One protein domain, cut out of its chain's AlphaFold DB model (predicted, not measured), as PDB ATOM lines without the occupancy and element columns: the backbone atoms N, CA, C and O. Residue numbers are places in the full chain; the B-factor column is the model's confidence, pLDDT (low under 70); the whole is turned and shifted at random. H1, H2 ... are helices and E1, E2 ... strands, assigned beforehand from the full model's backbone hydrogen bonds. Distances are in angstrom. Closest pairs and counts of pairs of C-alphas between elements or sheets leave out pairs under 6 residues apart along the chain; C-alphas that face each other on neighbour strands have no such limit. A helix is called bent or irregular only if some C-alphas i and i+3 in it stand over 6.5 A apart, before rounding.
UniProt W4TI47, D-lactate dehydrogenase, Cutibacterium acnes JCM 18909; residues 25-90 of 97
ATOM      1  N   ALA A  25      75.198  93.464  52.439       95.50
ATOM      2  CA  ALA A  25      76.109  94.234  53.269       95.50
ATOM      3  C   ALA A  25      75.305  95.018  54.307       95.50
ATOM      4  O   ALA A  25      74.400  95.776  53.951       95.50
ATOM      5  N   THR A  26      75.676  94.856  55.573       95.69
ATOM      6  CA  THR A  26      75.011  95.486  56.716       95.69
ATOM      7  C   THR A  26      75.950  96.497  57.364       95.69
ATOM      8  O   THR A  26      77.147  96.241  57.507       95.69
ATOM      9  N   ALA A  27      75.419  97.647  57.772       95.31
ATOM     10  CA  ALA A  27      76.166  98.662  58.506       95.31
ATOM     11  C   ALA A  27      75.316  99.286  59.616       95.31
ATOM     12  O   ALA A  27      74.105  99.439  59.475       95.31
ATOM     13  N   LEU A  28      75.970  99.690  60.706       95.19
ATOM     14  CA  LEU A  28      75.361 100.483  61.770       95.19
ATOM     15  C   LEU A  28      75.821 101.937  61.629       95.19
ATOM     16  O   LEU A  28      77.000 102.245  61.803       95.19
ATOM     17  N   LEU A  29      74.898 102.832  61.290       95.50
ATOM     18  CA  LEU A  29      75.164 104.260  61.130       95.50
ATOM     19  C   LEU A  29      74.770 104.991  62.411       95.50
ATOM     20  O   LEU A  29      73.598 104.986  62.775       95.50
ATOM     21  N   HIS A  30      75.729 105.624  63.083       94.94
ATOM     22  CA  HIS A  30      75.506 106.329  64.347       94.94
ATOM     23  C   HIS A  30      75.272 107.827  64.138       94.94
ATOM     24  O   HIS A  30      75.984 108.482  63.376       94.94
ATOM     25  N   PHE A  31      74.301 108.373  64.862       95.94
ATOM     26  CA  PHE A  31      73.864 109.759  64.776       95.94
ATOM     27  C   PHE A  31      73.785 110.388  66.173       95.94
ATOM     28  O   PHE A  31      73.414 109.720  67.138       95.94
ATOM     29  N   PRO A  32      74.093 111.690  66.309       94.62
ATOM     30  CA  PRO A  32      74.059 112.370  67.605       94.62
ATOM     31  C   PRO A  32      72.642 112.544  68.165       94.62
ATOM     32  O   PRO A  32      72.503 112.801  69.360       94.62
ATOM     33  N   THR A  33      71.609 112.457  67.317       95.19
ATOM     34  CA  THR A  33      70.195 112.598  67.690       95.19
ATOM     35  C   THR A  33      69.288 111.770  66.778       95.19
ATOM     36  O   THR A  33      69.613 111.515  65.615       95.19
ATOM     37  N   LEU A  34      68.095 111.439  67.283       95.00
ATOM     38  CA  LEU A  34      67.020 110.802  66.515       95.00
ATOM     39  C   LEU A  34      66.615 111.614  65.272       95.00
ATOM     40  O   LEU A  34      66.416 111.057  64.197       95.00
ATOM     41  N   ASP A  35      66.541 112.941  65.400       95.88
ATOM     42  CA  ASP A  35      66.233 113.856  64.290       95.88
ATOM     43  C   ASP A  35      67.300 113.815  63.181       95.88
ATOM     44  O   ASP A  35      66.971 113.835  61.996       95.88
ATOM     45  N   ALA A  36      68.583 113.699  63.539       96.44
ATOM     46  CA  ALA A  36      69.649 113.552  62.550       96.44
ATOM     47  C   ALA A  36      69.549 112.212  61.801       96.44
ATOM     48  O   ALA A  36      69.727 112.183  60.582       96.44
ATOM     49  N   ALA A  37      69.211 111.127  62.508       96.56
ATOM     50  CA  ALA A  37      68.981 109.820  61.899       96.56
ATOM     51  C   ALA A  37      67.806 109.859  60.905       96.56
ATOM     52  O   ALA A  37      67.949 109.457  59.752       96.56
ATOM     53  N   THR A  38      66.654 110.412  61.297       96.31
ATOM     54  CA  THR A  38      65.477 110.467  60.410       96.31
ATOM     55  C   THR A  38      65.704 111.357  59.189       96.31
ATOM     56  O   THR A  38      65.268 111.012  58.090       96.31
ATOM     57  N   LYS A  39      66.460 112.454  59.327       97.88
ATOM     58  CA  LYS A  39      66.870 113.308  58.197       97.88
ATOM     59  C   LYS A  39      67.792 112.605  57.197       97.88
ATOM     60  O   LYS A  39      67.842 113.027  56.043       97.88
ATOM     61  N   ALA A  40      68.491 111.542  57.596       97.25
ATOM     62  CA  ALA A  40      69.315 110.743  56.691       97.25
ATOM     63  C   ALA A  40      68.489 109.766  55.830       97.25
ATOM     64  O   ALA A  40      68.937 109.389  54.744       97.25
ATOM     65  N   LEU A  41      67.275 109.390  56.261       96.50
ATOM     66  CA  LEU A  41      66.447 108.384  55.580       96.50
ATOM     67  C   LEU A  41      66.187 108.695  54.099       96.50
ATOM     68  O   LEU A  41      66.393 107.798  53.284       96.50
ATOM     69  N   PRO A  42      65.813 109.923  53.680       97.31
ATOM     70  CA  PRO A  42      65.593 110.202  52.261       97.31
ATOM     71  C   PRO A  42      66.836 109.954  51.397       97.31
ATOM     72  O   PRO A  42      66.719 109.482  50.266       97.31
ATOM     73  N   ALA A  43      68.031 110.246  51.922       97.94
ATOM     74  CA  ALA A  43      69.283 109.994  51.218       97.94
ATOM     75  C   ALA A  43      69.593 108.491  51.132       97.94
ATOM     76  O   ALA A  43      69.979 108.027  50.063       97.94
ATOM     77  N   LEU A  44      69.358 107.739  52.213       97.00
ATOM     78  CA  LEU A  44      69.535 106.282  52.260       97.00
ATOM     79  C   LEU A  44      68.566 105.544  51.326       97.00
ATOM     80  O   LEU A  44      68.949 104.628  50.601       97.00
ATOM     81  N   VAL A  45      67.307 105.981  51.284       96.06
ATOM     82  CA  VAL A  45      66.320 105.464  50.326       96.06
ATOM     83  C   VAL A  45      66.784 105.743  48.899       96.06
ATOM     84  O   VAL A  45      66.760 104.853  48.052       96.06
ATOM     85  N   LYS A  46      67.276 106.959  48.626       97.69
ATOM     86  CA  LYS A  46      67.792 107.323  47.301       97.69
ATOM     87  C   LYS A  46      69.038 106.523  46.902       97.69
ATOM     88  O   LYS A  46      69.230 106.295  45.710       97.69
ATOM     89  N   SER A  47      69.873 106.095  47.850       96.19
ATOM     90  CA  SER A  47      71.022 105.225  47.567       96.19
ATOM     91  C   SER A  47      70.647 103.757  47.359       96.19
ATOM     92  O   SER A  47      71.516 102.976  46.984       96.19
ATOM     93  N   GLY A  48      69.377 103.377  47.543       95.19
ATOM     94  CA  GLY A  48      68.895 102.016  47.303       95.19
ATOM     95  C   GLY A  48      69.036 101.084  48.503       95.19
ATOM     96  O   GLY A  48      69.197  99.879  48.315       95.19
ATOM     97  N   VAL A  49      68.999 101.621  49.727       96.06
ATOM     98  CA  VAL A  49      68.957 100.787  50.934       96.06
ATOM     99  C   VAL A  49      67.749  99.847  50.880       96.06
ATOM    100  O   VAL A  49      66.663 100.246  50.461       96.06
ATOM    101  N   THR A  50      67.938  98.588  51.267       95.19
ATOM    102  CA  THR A  50      66.880  97.570  51.212       95.19
ATOM    103  C   THR A  50      66.121  97.478  52.527       95.19
ATOM    104  O   THR A  50      64.894  97.408  52.528       95.19
ATOM    105  N   VAL A  51      66.845  97.525  53.644       95.00
ATOM    106  CA  VAL A  51      66.277  97.509  54.995       95.00
ATOM    107  C   VAL A  51      66.890  98.643  55.800       95.00
ATOM    108  O   VAL A  51      68.078  98.944  55.675       95.00
ATOM    109  N   THR A  52      66.081  99.304  56.618       96.50
ATOM    110  CA  THR A  52      66.566 100.283  57.588       96.50
ATOM    111  C   THR A  52      65.744 100.185  58.859       96.50
ATOM    112  O   THR A  52      64.537 100.403  58.821       96.50
ATOM    113  N   GLU A  53      66.415  99.902  59.970       96.88
ATOM    114  CA  GLU A  53      65.827  99.848  61.307       96.88
ATOM    115  C   GLU A  53      66.411 100.961  62.175       96.88
ATOM    116  O   GLU A  53      67.616 101.219  62.148       96.88
ATOM    117  N   LEU A  54      65.554 101.629  62.946       96.88
ATOM    118  CA  LEU A  54      65.942 102.729  63.822       96.88
ATOM    119  C   LEU A  54      66.113 102.231  65.255       96.88
ATOM    120  O   LEU A  54      65.199 101.645  65.826       96.88
ATOM    121  N   MET A  55      67.265 102.529  65.849       96.06
ATOM    122  CA  MET A  55      67.545 102.288  67.260       96.06
ATOM    123  C   MET A  55      67.656 103.627  67.981       96.06
ATOM    124  O   MET A  55      68.427 104.500  67.575       96.06
ATOM    125  N   ASP A  56      66.875 103.791  69.043       94.56
ATOM    126  CA  ASP A  56      66.950 104.954  69.919       94.56
ATOM    127  C   ASP A  56      68.029 104.784  71.000       94.56
ATOM    128  O   ASP A  56      68.658 103.728  71.140       94.56
ATOM    129  N   SER A  57      68.228 105.831  71.798       94.31
ATOM    130  CA  SER A  57      69.244 105.858  72.849       94.31
ATOM    131  C   SER A  57      69.054 104.754  73.890       94.31
ATOM    132  O   SER A  57      70.031 104.197  74.383       94.31
ATOM    133  N   SER A  58      67.803 104.426  74.229       93.62
ATOM    134  CA  SER A  58      67.482 103.391  75.216       93.62
ATOM    135  C   SER A  58      67.846 102.005  74.694       93.62
ATOM    136  O   SER A  58      68.444 101.208  75.413       93.62
ATOM    137  N   SER A  59      67.535 101.739  73.424       94.06
ATOM    138  CA  SER A  59      67.874 100.492  72.742       94.06
ATOM    139  C   SER A  59      69.390 100.319  72.642       94.06
ATOM    140  O   SER A  59      69.914  99.253  72.953       94.06
ATOM    141  N   LEU A  60      70.113 101.383  72.273       95.31
ATOM    142  CA  LEU A  60      71.576 101.363  72.188       95.31
ATOM    143  C   LEU A  60      72.230 101.179  73.554       95.31
ATOM    144  O   LEU A  60      73.195 100.426  73.668       95.31
ATOM    145  N   GLN A  61      71.700 101.826  74.594       93.62
ATOM    146  CA  GLN A  61      72.195 101.641  75.951       93.62
ATOM    147  C   GLN A  61      72.000 100.199  76.420       93.62
ATOM    148  O   GLN A  61      72.948  99.597  76.910       93.62
ATOM    149  N   LEU A  62      70.822  99.612  76.179       94.62
ATOM    150  CA  LEU A  62      70.564  98.209  76.496       94.62
ATOM    151  C   LEU A  62      71.563  97.276  75.795       94.62
ATOM    152  O   LEU A  62      72.064  96.340  76.411       94.62
ATOM    153  N   CYS A  63      71.886  97.541  74.527       94.69
ATOM    154  CA  CYS A  63      72.899  96.772  73.807       94.69
ATOM    155  C   CYS A  63      74.312  96.966  74.383       94.69
ATOM    156  O   CYS A  63      75.066  96.000  74.441       94.69
ATOM    157  N   ARG A  64      74.684  98.178  74.822       94.44
ATOM    158  CA  ARG A  64      75.982  98.444  75.482       94.44
ATOM    159  C   ARG A  64      76.109  97.761  76.838       94.44
ATOM    160  O   ARG A  64      77.215  97.395  77.222       94.44
ATOM    161  N   ASP A  65      74.996  97.596  77.540       95.62
ATOM    162  CA  ASP A  65      74.961  96.963  78.854       95.62
ATOM    163  C   ASP A  65      75.077  95.425  78.774       95.62
ATOM    164  O   ASP A  65      75.239  94.781  79.812       95.62
ATOM    165  N   ASP A  66      75.044  94.822  77.571       96.50
ATOM    166  CA  ASP A  66      75.333  93.395  77.374       96.50
ATOM    167  C   ASP A  66      76.790  93.085  77.791       96.50
ATOM    168  O   ASP A  66      77.731  93.528  77.119       96.50
ATOM    169  N   PRO A  67      77.017  92.273  78.845       95.44
ATOM    170  CA  PRO A  67      78.363  91.959  79.323       95.44
ATOM    171  C   PRO A  67      79.244  91.240  78.294       95.44
ATOM    172  O   PRO A  67      80.468  91.326  78.374       95.44
ATOM    173  N   ALA A  68      78.646  90.505  77.353       96.31
ATOM    174  CA  ALA A  68      79.378  89.758  76.339       96.31
ATOM    175  C   ALA A  68      79.712  90.627  75.120       96.31
ATOM    176  O   ALA A  68      80.836  90.585  74.615       96.31
ATOM    177  N   ASN A  69      78.753  91.433  74.653       94.44
ATOM    178  CA  ASN A  69      78.825  92.070  73.332       94.44
ATOM    179  C   ASN A  69      78.733  93.598  73.348       94.44
ATOM    180  O   ASN A  69      78.844  94.216  72.290       94.44
ATOM    181  N   GLY A  70      78.587  94.233  74.513       92.62
ATOM    182  CA  GLY A  70      78.403  95.682  74.610       92.62
ATOM    183  C   GLY A  70      79.525  96.503  73.975       92.62
ATOM    184  O   GLY A  70      79.288  97.588  73.448       92.62
ATOM    185  N   HIS A  71      80.735  95.941  73.923       92.06
ATOM    186  CA  HIS A  71      81.906  96.535  73.276       92.06
ATOM    187  C   HIS A  71      81.765  96.721  71.752       92.06
ATOM    188  O   HIS A  71      82.543  97.471  71.165       92.06
ATOM    189  N   ILE A  72      80.805  96.046  71.106       91.50
ATOM    190  CA  ILE A  72      80.533  96.173  69.666       91.50
ATOM    191  C   ILE A  72      79.834  97.503  69.360       91.50
ATOM    192  O   ILE A  72      80.024  98.067  68.281       91.50
ATOM    193  N   ILE A  73      79.033  98.022  70.297       92.31
ATOM    194  CA  ILE A  73      78.297  99.269  70.103       92.31
ATOM    195  C   ILE A  73      79.226 100.449  70.416       92.31
ATOM    196  O   ILE A  73      79.699 100.575  71.549       92.31
ATOM    197  N   PRO A  74      79.481 101.349  69.451       87.81
ATOM    198  CA  PRO A  74      80.355 102.479  69.693       87.81
ATOM    199  C   PRO A  74      79.785 103.410  70.777       87.81
ATOM    200  O   PRO A  74      78.566 103.455  71.006       87.81
ATOM    201  N   PRO A  75      80.647 104.211  71.426       88.31
ATOM    202  CA  PRO A  75      80.198 105.281  72.302       88.31
ATOM    203  C   PRO A  75      79.230 106.226  71.586       88.31
ATOM    204  O   PRO A  75      79.313 106.422  70.368       88.31
ATOM    205  N   ALA A  76      78.324 106.824  72.356       88.38
ATOM    206  CA  ALA A  76      77.359 107.775  71.831       88.38
ATOM    207  C   ALA A  76      78.082 108.977  71.188       88.38
ATOM    208  O   ALA A  76      78.924 109.603  71.838       88.38
ATOM    209  N   PRO A  77      77.758 109.346  69.935       85.31
ATOM    210  CA  PRO A  77      78.366 110.496  69.268       85.31
ATOM    211  C   PRO A  77      77.801 111.839  69.768       85.31
ATOM    212  O   PRO A  77      78.266 112.898  69.351       85.31
ATOM    213  N   GLY A  78      76.789 111.816  70.643       82.75
ATOM    214  CA  GLY A  78      76.143 112.981  71.240       82.75
ATOM    215  C   GLY A  78      75.093 112.572  72.278       82.75
ATOM    216  O   GLY A  78      74.886 111.390  72.529       82.75
ATOM    217  N   SER A  79      74.407 113.547  72.878       79.62
ATOM    218  CA  SER A  79      73.462 113.302  73.980       79.62
ATOM    219  C   SER A  79      72.135 112.658  73.565       79.62
ATOM    220  O   SER A  79      71.408 112.186  74.431       79.62
ATOM    221  N   GLY A  80      71.778 112.697  72.279       86.69
ATOM    222  CA  GLY A  80      70.517 112.149  71.772       86.69
ATOM    223  C   GLY A  80      70.631 110.765  71.133       86.69
ATOM    224  O   GLY A  80      69.596 110.250  70.734       86.69
ATOM    225  N   ASP A  81      71.856 110.244  70.996       94.12
ATOM    226  CA  ASP A  81      72.271 108.899  70.566       94.12
ATOM    227  C   ASP A  81      71.221 108.070  69.808       94.12
ATOM    228  O   ASP A  81      70.289 107.524  70.392       94.12
ATOM    229  N   ALA A  82      71.385 107.957  68.493       96.38
ATOM    230  CA  ALA A  82      70.520 107.136  67.656       96.38
ATOM    231  C   ALA A  82      71.341 106.385  66.610       96.38
ATOM    232  O   ALA A  82      72.408 106.841  66.193       96.38
ATOM    233  N   ALA A  83      70.819 105.259  66.136       96.81
ATOM    234  CA  ALA A  83      71.448 104.486  65.080       96.81
ATOM    235  C   ALA A  83      70.451 104.069  64.006       96.81
ATOM    236  O   ALA A  83      69.293 103.790  64.301       96.81
ATOM    237  N   LEU A  84      70.930 103.965  62.771       97.44
ATOM    238  CA  LEU A  84      70.246 103.234  61.713       97.44
ATOM    239  C   LEU A  84      71.031 101.960  61.410       97.44
ATOM    240  O   LEU A  84      72.184 102.039  60.981       97.44
ATOM    241  N   LEU A  85      70.408 100.800  61.609       96.94
ATOM    242  CA  LEU A  85      70.905  99.543  61.064       96.94
ATOM    243  C   LEU A  85      70.425  99.449  59.619       96.94
ATOM    244  O   LEU A  85      69.226  99.342  59.364       96.94
ATOM    245  N   VAL A  86      71.358  99.551  58.677       97.75
ATOM    246  CA  VAL A  86      71.068  99.571  57.243       97.75
ATOM    247  C   VAL A  86      71.583  98.311  56.579       97.75
ATOM    248  O   VAL A  86      72.666  97.824  56.905       97.75
ATOM    249  N   GLU A  87      70.834  97.817  55.603       96.94
ATOM    250  CA  GLU A  87      71.238  96.675  54.793       96.94
ATOM    251  C   GLU A  87      71.012  96.956  53.311       96.94
ATOM    252  O   GLU A  87      69.954  97.447  52.904       96.94
ATOM    253  N   TYR A  88      72.020  96.639  52.503       95.81
ATOM    254  CA  TYR A  88      71.965  96.694  51.048       95.81
ATOM    255  C   TYR A  88      72.030  95.288  50.487       95.81
ATOM    256  O   TYR A  88      72.937  94.524  50.822       95.81
ATOM    257  N   HIS A  89      71.098  94.965  49.596       93.50
ATOM    258  CA  HIS A  89      71.119  93.719  48.842       93.50
ATOM    259  C   HIS A  89      71.674  93.977  47.448       93.50
ATOM    260  O   HIS A  89      71.207  94.854  46.723       93.50
ATOM    261  N   CYS A  90      72.669  93.189  47.059       86.50
ATOM    262  CA  CYS A  90      73.106  93.122  45.680       86.50
ATOM    263  C   CYS A  90      72.230  92.081  44.974       86.50
ATOM    264  O   CYS A  90      72.308  90.901  45.329       86.50
TER     265      CYS A  90
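What this domain is: This is residues 25 to 90 of the 97 residues of the protein "D-lactate dehydrogenase" of Cutibacterium acnes JCM 18909 (UniProt W4TI47). A three-stranded antiparallel sheet has the long helix H1 over one face, while the short helix H2 and a long loop, residues 65 to 81, lie at the end of the sheet where E2 ends and E3 begins. The 66 printed residues run E1, H1, E2, H2, E3, and the sheet's order is E1, E3, E2. The class is mixed, helices and strands. The whole is compact, with a radius of gyration of the C-alphas of 12.2 A, and flat, spanning 35 by 25 by 14 A.

Where its parts are: E1, residues 25 to 31, begins at C-alpha 25 (76.109, 94.234, 53.269) and is 19.5 A long. H1, residues 34 to 46, is 19.5 A long; it is irregular, but only just: C-alphas 39 and 42 are 6.8 A apart. E2 holds residues 51 to 55, 13.2 A, and H2 residues 57 to 64, 10.4 A. E3, residues 82 to 90, is 26.2 A long and ends at C-alpha 90 (73.106, 93.122, 45.680).

How they stand to each other: E3 is the inner strand, antiparallel to E1 at 158 degrees, with N 29 and O 84 2.8 A apart, and to E2 at 167 degrees, with N 55 and O 83 2.8 A apart; both are within hydrogen-bond range. E1, H1 and E2 form a split strand-helix-strand unit, two strands running the same way with E3 between them; its crossover is right-handed. H1, on one face in two layers of helix and sheet, has a height over the sheet of 8.9 A and runs along E3, at 3 degrees on the local plane. The closest C-alphas of H1 and E3 are those of Leu 34 and Ala 82, 5.2 A. H2 only grazes the sheet, with residues 57 to 61. H1 and H2 are only just apart, at 8.3 A. Every O i to N i+4 pair of H2 is within hydrogen-bond range, and 6 of 9 in H1.

The domain as a whole: The two farthest C-alphas, of Lys 46 and Pro 67, are 37.1 A apart. The printed part has no cut. The link H2 to E3 is long, 17 residues; the others are tight. No printed residue is under 70 in pLDDT.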